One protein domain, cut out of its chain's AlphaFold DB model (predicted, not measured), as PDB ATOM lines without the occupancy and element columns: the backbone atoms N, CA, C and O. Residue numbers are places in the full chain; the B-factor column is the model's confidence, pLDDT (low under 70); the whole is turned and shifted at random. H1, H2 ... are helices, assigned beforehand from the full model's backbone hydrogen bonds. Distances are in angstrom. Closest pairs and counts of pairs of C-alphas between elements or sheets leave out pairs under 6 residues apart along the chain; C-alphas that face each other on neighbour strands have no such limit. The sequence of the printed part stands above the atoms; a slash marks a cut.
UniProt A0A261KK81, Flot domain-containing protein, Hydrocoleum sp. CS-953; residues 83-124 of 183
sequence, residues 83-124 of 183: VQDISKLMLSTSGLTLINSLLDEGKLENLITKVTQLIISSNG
ATOM      1  N   VAL A  83     137.202  96.118 131.367       65.25
ATOM      2  CA  VAL A  83     137.911  96.201 130.072       65.25
ATOM      3  C   VAL A  83     138.956  97.321 130.063       65.25
ATOM      4  O   VAL A  83     140.039  97.138 129.512       65.25
ATOM      5  N   GLN A  84     138.678  98.453 130.717       68.81
ATOM      6  CA  GLN A  84     139.650  99.542 130.828       68.81
ATOM      7  C   GLN A  84     140.809  99.165 131.750       68.81
ATOM      8  O   GLN A  84     141.959  99.489 131.457       68.81
ATOM      9  N   ASP A  85     140.523  98.440 132.829       69.31
ATOM     10  CA  ASP A  85     141.544  97.972 133.764       69.31
ATOM     11  C   ASP A  85     142.409  96.857 133.144       69.31
ATOM     12  O   ASP A  85     143.614  96.814 133.380       69.31
ATOM     13  N   ILE A  86     141.848  96.041 132.240       68.38
ATOM     14  CA  ILE A  86     142.592  95.071 131.415       68.38
ATOM     15  C   ILE A  86     143.520  95.779 130.427       68.38
ATOM     16  O   ILE A  86     144.688  95.409 130.318       68.38
ATOM     17  N   SER A  87     143.040  96.803 129.715       73.19
ATOM     18  CA  SER A  87     143.890  97.582 128.809       73.19
ATOM     19  C   SER A  87     145.013  98.297 129.563       73.19
ATOM     20  O   SER A  87     146.138  98.328 129.073       73.19
ATOM     21  N   LYS A  88     144.742  98.812 130.770       78.50
ATOM     22  CA  LYS A  88     145.761  99.412 131.645       78.50
ATOM     23  C   LYS A  88     146.761  98.385 132.156       78.50
ATOM     24  O   LYS A  88     147.949  98.679 132.170       78.50
ATOM     25  N   LEU A  89     146.315  97.187 132.534       80.94
ATOM     26  CA  LEU A  89     147.205  96.117 132.973       80.94
ATOM     27  C   LEU A  89     148.081  95.628 131.819       80.94
ATOM     28  O   LEU A  89     149.291  95.586 131.966       80.94
ATOM     29  N   MET A  90     147.504  95.357 130.646       81.56
ATOM     30  CA  MET A  90     148.258  94.976 129.447       81.56
ATOM     31  C   MET A  90     149.256  96.056 129.029       81.56
ATOM     32  O   MET A  90     150.396  95.726 128.724       81.56
ATOM     33  N   LEU A  91     148.858  97.332 129.059       86.81
ATOM     34  CA  LEU A  91     149.743  98.461 128.762       86.81
ATOM     35  C   LEU A  91     150.834  98.644 129.825       86.81
ATOM     36  O   LEU A  91     151.962  98.983 129.492       86.81
ATOM     37  N   SER A  92     150.522  98.430 131.103       81.81
ATOM     38  CA  SER A  92     151.483  98.553 132.200       81.81
ATOM     39  C   SER A  92     152.467  97.384 132.215       81.81
ATOM     40  O   SER A  92     153.663  97.603 132.376       81.81
ATOM     41  N   THR A  93     152.001  96.159 131.967       81.81
ATOM     42  CA  THR A  93     152.857  94.980 131.819       81.81
ATOM     43  C   THR A  93     153.713  95.087 130.558       81.81
ATOM     44  O   THR A  93     154.914  94.860 130.639       81.81
ATOM     45  N   SER A  94     153.156  95.515 129.416       76.12
ATOM     46  CA  SER A  94     153.944  95.722 128.192       76.12
ATOM     47  C   SER A  94     154.914  96.899 128.314       76.12
ATOM     48  O   SER A  94     156.041  96.812 127.833       76.12
ATOM     49  N   GLY A  95     154.516  97.966 129.009       82.31
ATOM     50  CA  GLY A  95     155.356  99.119 129.310       82.31
ATOM     51  C   GLY A  95     156.516  98.755 130.230       82.31
ATOM     52  O   GLY A  95     157.654  99.087 129.925       82.31
ATOM     53  N   LEU A  96     156.261  98.012 131.308       86.50
ATOM     54  CA  LEU A  96     157.298  97.568 132.238       86.50
ATOM     55  C   LEU A  96     158.261  96.574 131.579       86.50
ATOM     56  O   LEU A  96     159.471  96.704 131.739       86.50
ATOM     57  N   THR A  97     157.756  95.619 130.793       82.69
ATOM     58  CA  THR A  97     158.604  94.693 130.028       82.69
ATOM     59  C   THR A  97     159.460  95.431 129.001       82.69
ATOM     60  O   THR A  97     160.643  95.125 128.875       82.69
ATOM     61  N   LEU A  98     158.910  96.431 128.306       80.06
ATOM     62  CA  LEU A  98     159.674  97.261 127.375       80.06
ATOM     63  C   LEU A  98     160.731  98.099 128.105       80.06
ATOM     64  O   LEU A  98     161.866  98.156 127.650       80.06
ATOM     65  N   ILE A  99     160.386  98.716 129.235       81.81
ATOM     66  CA  ILE A  99     161.331  99.485 130.056       81.81
ATOM     67  C   ILE A  99     162.473  98.585 130.532       81.81
ATOM     68  O   ILE A  99     163.629  98.979 130.414       81.81
ATOM     69  N   ASN A 100     162.170  97.369 130.992       75.31
ATOM     70  CA  ASN A 100     163.185  96.404 131.406       75.31
ATOM     71  C   ASN A 100     164.072  95.971 130.226       75.31
ATOM     72  O   ASN A 100     165.288  95.977 130.362       75.31
ATOM     73  N   SER A 101     163.497  95.708 129.044       79.81
ATOM     74  CA  SER A 101     164.270  95.408 127.823       79.81
ATOM     75  C   SER A 101     165.185  96.571 127.438       79.81
ATOM     76  O   SER A 101     166.347  96.378 127.108       79.81
ATOM     77  N   LEU A 102     164.692  97.809 127.514       78.06
ATOM     78  CA  LEU A 102     165.471  99.003 127.183       78.06
ATOM     79  C   LEU A 102     166.551  99.318 128.220       78.06
ATOM     80  O   LEU A 102     167.576  99.897 127.855       78.06
ATOM     81  N   LEU A 103     166.322  98.967 129.486       80.12
ATOM     82  CA  LEU A 103     167.296  99.092 130.562       80.12
ATOM     83  C   LEU A 103     168.424  98.063 130.392       80.12
ATOM     84  O   LEU A 103     169.589  98.452 130.410       80.12
ATOM     85  N   ASP A 104     168.086  96.799 130.124       76.81
ATOM     86  CA  ASP A 104     169.054  95.723 129.868       76.81
ATOM     87  C   ASP A 104     169.843  95.945 128.566       76.81
ATOM     88  O   ASP A 104     171.028  95.629 128.477       76.81
ATOM     89  N   GLU A 105     169.211  96.537 127.549       77.69
ATOM     90  CA  GLU A 105     169.852  96.885 126.277       77.69
ATOM     91  C   GLU A 105     170.620  98.222 126.318       77.69
ATOM     92  O   GLU A 105     171.204  98.614 125.305       77.69
ATOM     93  N   GLY A 106     170.598  98.962 127.437       72.50
ATOM     94  CA  GLY A 106     171.239 100.281 127.571       72.50
ATOM     95  C   GLY A 106     170.639 101.380 126.676       72.50
ATOM     96  O   GLY A 106     171.204 102.461 126.532       72.50
ATOM     97  N   LYS A 107     169.483 101.126 126.052       76.31
ATOM     98  CA  LYS A 107     168.792 102.044 125.127       76.31
ATOM     99  C   LYS A 107     167.824 102.989 125.832       76.31
ATOM    100  O   LYS A 107     167.257 103.866 125.178       76.31
ATOM    101  N   LEU A 108     167.634 102.823 127.141       76.62
ATOM    102  CA  LEU A 108     166.757 103.674 127.936       76.62
ATOM    103  C   LEU A 108     167.210 105.136 127.897       76.62
ATOM    104  O   LEU A 108     166.376 106.013 127.696       76.62
ATOM    105  N   GLU A 109     168.515 105.400 127.974       76.88
ATOM    106  CA  GLU A 109     169.051 106.761 127.862       76.88
ATOM    107  C   GLU A 109     168.649 107.414 126.532       76.88
ATOM    108  O   GLU A 109     168.155 108.536 126.522       76.88
ATOM    109  N   ASN A 110     168.751 106.682 125.418       78.88
ATOM    110  CA  ASN A 110     168.368 107.173 124.091       78.88
ATOM    111  C   ASN A 110     166.847 107.367 123.935       78.88
ATOM    112  O   ASN A 110     166.396 108.210 123.163       78.88
ATOM    113  N   LEU A 111     166.024 106.584 124.639       79.12
ATOM    114  CA  LEU A 111     164.578 106.799 124.636       79.12
ATOM    115  C   LEU A 111     164.204 108.029 125.471       79.12
ATOM    116  O   LEU A 111     163.410 108.850 125.018       79.12
ATOM    117  N   ILE A 112     164.797 108.187 126.656       81.56
ATOM    118  CA  ILE A 112     164.560 109.338 127.532       81.56
ATOM    119  C   ILE A 112     165.013 110.633 126.858       81.56
ATOM    120  O   ILE A 112     164.272 111.615 126.893       81.56
ATOM    121  N   THR A 113     166.162 110.647 126.179       82.00
ATOM    122  CA  THR A 113     166.608 111.825 125.418       82.00
ATOM    123  C   THR A 113     165.653 112.152 124.277       82.00
ATOM    124  O   THR A 113     165.282 113.312 124.137       82.00
ATOM    125  N   LYS A 114     165.166 111.159 123.521       79.44
ATOM    126  CA  LYS A 114     164.176 111.371 122.450       79.44
ATOM    127  C   LYS A 114     162.831 111.878 122.964       79.44
ATOM    128  O   LYS A 114     162.246 112.759 122.345       79.44
ATOM    129  N   VAL A 115     162.343 111.353 124.086       81.62
ATOM    130  CA  VAL A 115     161.087 111.811 124.706       81.62
ATOM    131  C   VAL A 115     161.247 113.228 125.253       81.62
ATOM    132  O   VAL A 115     160.395 114.079 125.021       81.62
ATOM    133  N   THR A 116     162.372 113.514 125.905       81.88
ATOM    134  CA  THR A 116     162.698 114.854 126.410       81.88
ATOM    135  C   THR A 116     162.836 115.844 125.258       81.88
ATOM    136  O   THR A 116     162.284 116.937 125.318       81.88
ATOM    137  N   GLN A 117     163.490 115.447 124.166       81.00
ATOM    138  CA  GLN A 117     163.614 116.251 122.958       81.00
ATOM    139  C   GLN A 117     162.256 116.479 122.296       81.00
ATOM    140  O   GLN A 117     161.983 117.594 121.888       81.00
ATOM    141  N   LEU A 118     161.366 115.485 122.263       84.81
ATOM    142  CA  LEU A 118     160.008 115.659 121.749       84.81
ATOM    143  C   LEU A 118     159.194 116.650 122.596       84.81
ATOM    144  O   LEU A 118     158.510 117.503 122.041       84.81
ATOM    145  N   ILE A 119     159.301 116.576 123.926       81.88
ATOM    146  CA  ILE A 119     158.626 117.503 124.846       81.88
ATOM    147  C   ILE A 119     159.195 118.920 124.691       81.88
ATOM    148  O   ILE A 119     158.440 119.880 124.555       81.88
ATOM    149  N   ILE A 120     160.519 119.062 124.617       79.00
ATOM    150  CA  ILE A 120     161.185 120.355 124.419       79.00
ATOM    151  C   ILE A 120     160.864 120.934 123.029       79.00
ATOM    152  O   ILE A 120     160.527 122.111 122.920       79.00
ATOM    153  N   SER A 121     160.895 120.118 121.972       66.38
ATOM    154  CA  SER A 121     160.563 120.515 120.595       66.38
ATOM    155  C   SER A 121     159.071 120.777 120.388       66.38
ATOM    156  O   SER A 121     158.705 121.534 119.497       66.38
ATOM    157  N   SER A 122     158.191 120.210 121.217       62.06
ATOM    158  CA  SER A 122     156.767 120.566 121.199       62.06
ATOM    159  C   SER A 122     156.502 121.988 121.711       62.06
ATOM    160  O   SER A 122     155.475 122.570 121.375       62.06
ATOM    161  N   ASN A 123     157.455 122.572 122.449       59.28
ATOM    162  CA  ASN A 123     157.378 123.930 122.988       59.28
ATOM    163  C   ASN A 123     158.297 124.936 122.260       59.28
ATOM    164  O   ASN A 123     158.399 126.091 122.667       59.28
ATOM    165  N   GLY A 124     158.979 124.520 121.188       56.41
ATOM    166  CA  GLY A 124     159.943 125.352 120.475       56.41
ATOM    167  C   GLY A 124     160.182 124.857 119.055       56.41
ATOM    168  O   GLY A 124     160.586 123.717 118.847       56.41
TER     169      GLY A 124
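What this domain is: This is residues 83 to 124 of the 183 residues of the protein "Flot domain-containing protein" of Hydrocoleum sp. CS-953 (UniProt A0A261KK81). Two helices make an open, flat V: the longer, H1, is one arm, the shorter, H2, is the other, and they meet near their ends at a three-residue turn. Residues 83 to 97 of H1 and residues 112 to 124, of which 112 to 122 belong to H2, stand free. The printed part has 42 residues, with H1 then H2 and no named strand; its class is all helix. It is only just loose, close to extended, with a radius of gyration of the C-alphas of 13.4 A, and spans 38 by 27 by 5 A.

Where its parts are: H1, residues 83 to 104, is 31.1 A long and begins at C-alpha 83 (137.911, 96.201, 130.072). H2, residues 108 to 122, is 20.7 A long and ends at C-alpha 122 (156.767, 120.566, 121.199).

How they stand to each other: H1 and H2 are close but not clearly touching; their closest C-alphas, those of Leu 102 and Leu 108, are 4.9 A apart. They run opposite ways at a steep tilt of 62 degrees. In H1 and H2 every O i to N i+4 pair is within hydrogen-bond range.

The domain as a whole: The C-alphas of Val 83 and Gly 124, the two farthest apart, are 37.8 A apart. The printed part has no cut, and the link from H1 to H2 is tight. Residues 83 to 86 and 121 to 124 have pLDDT under 70.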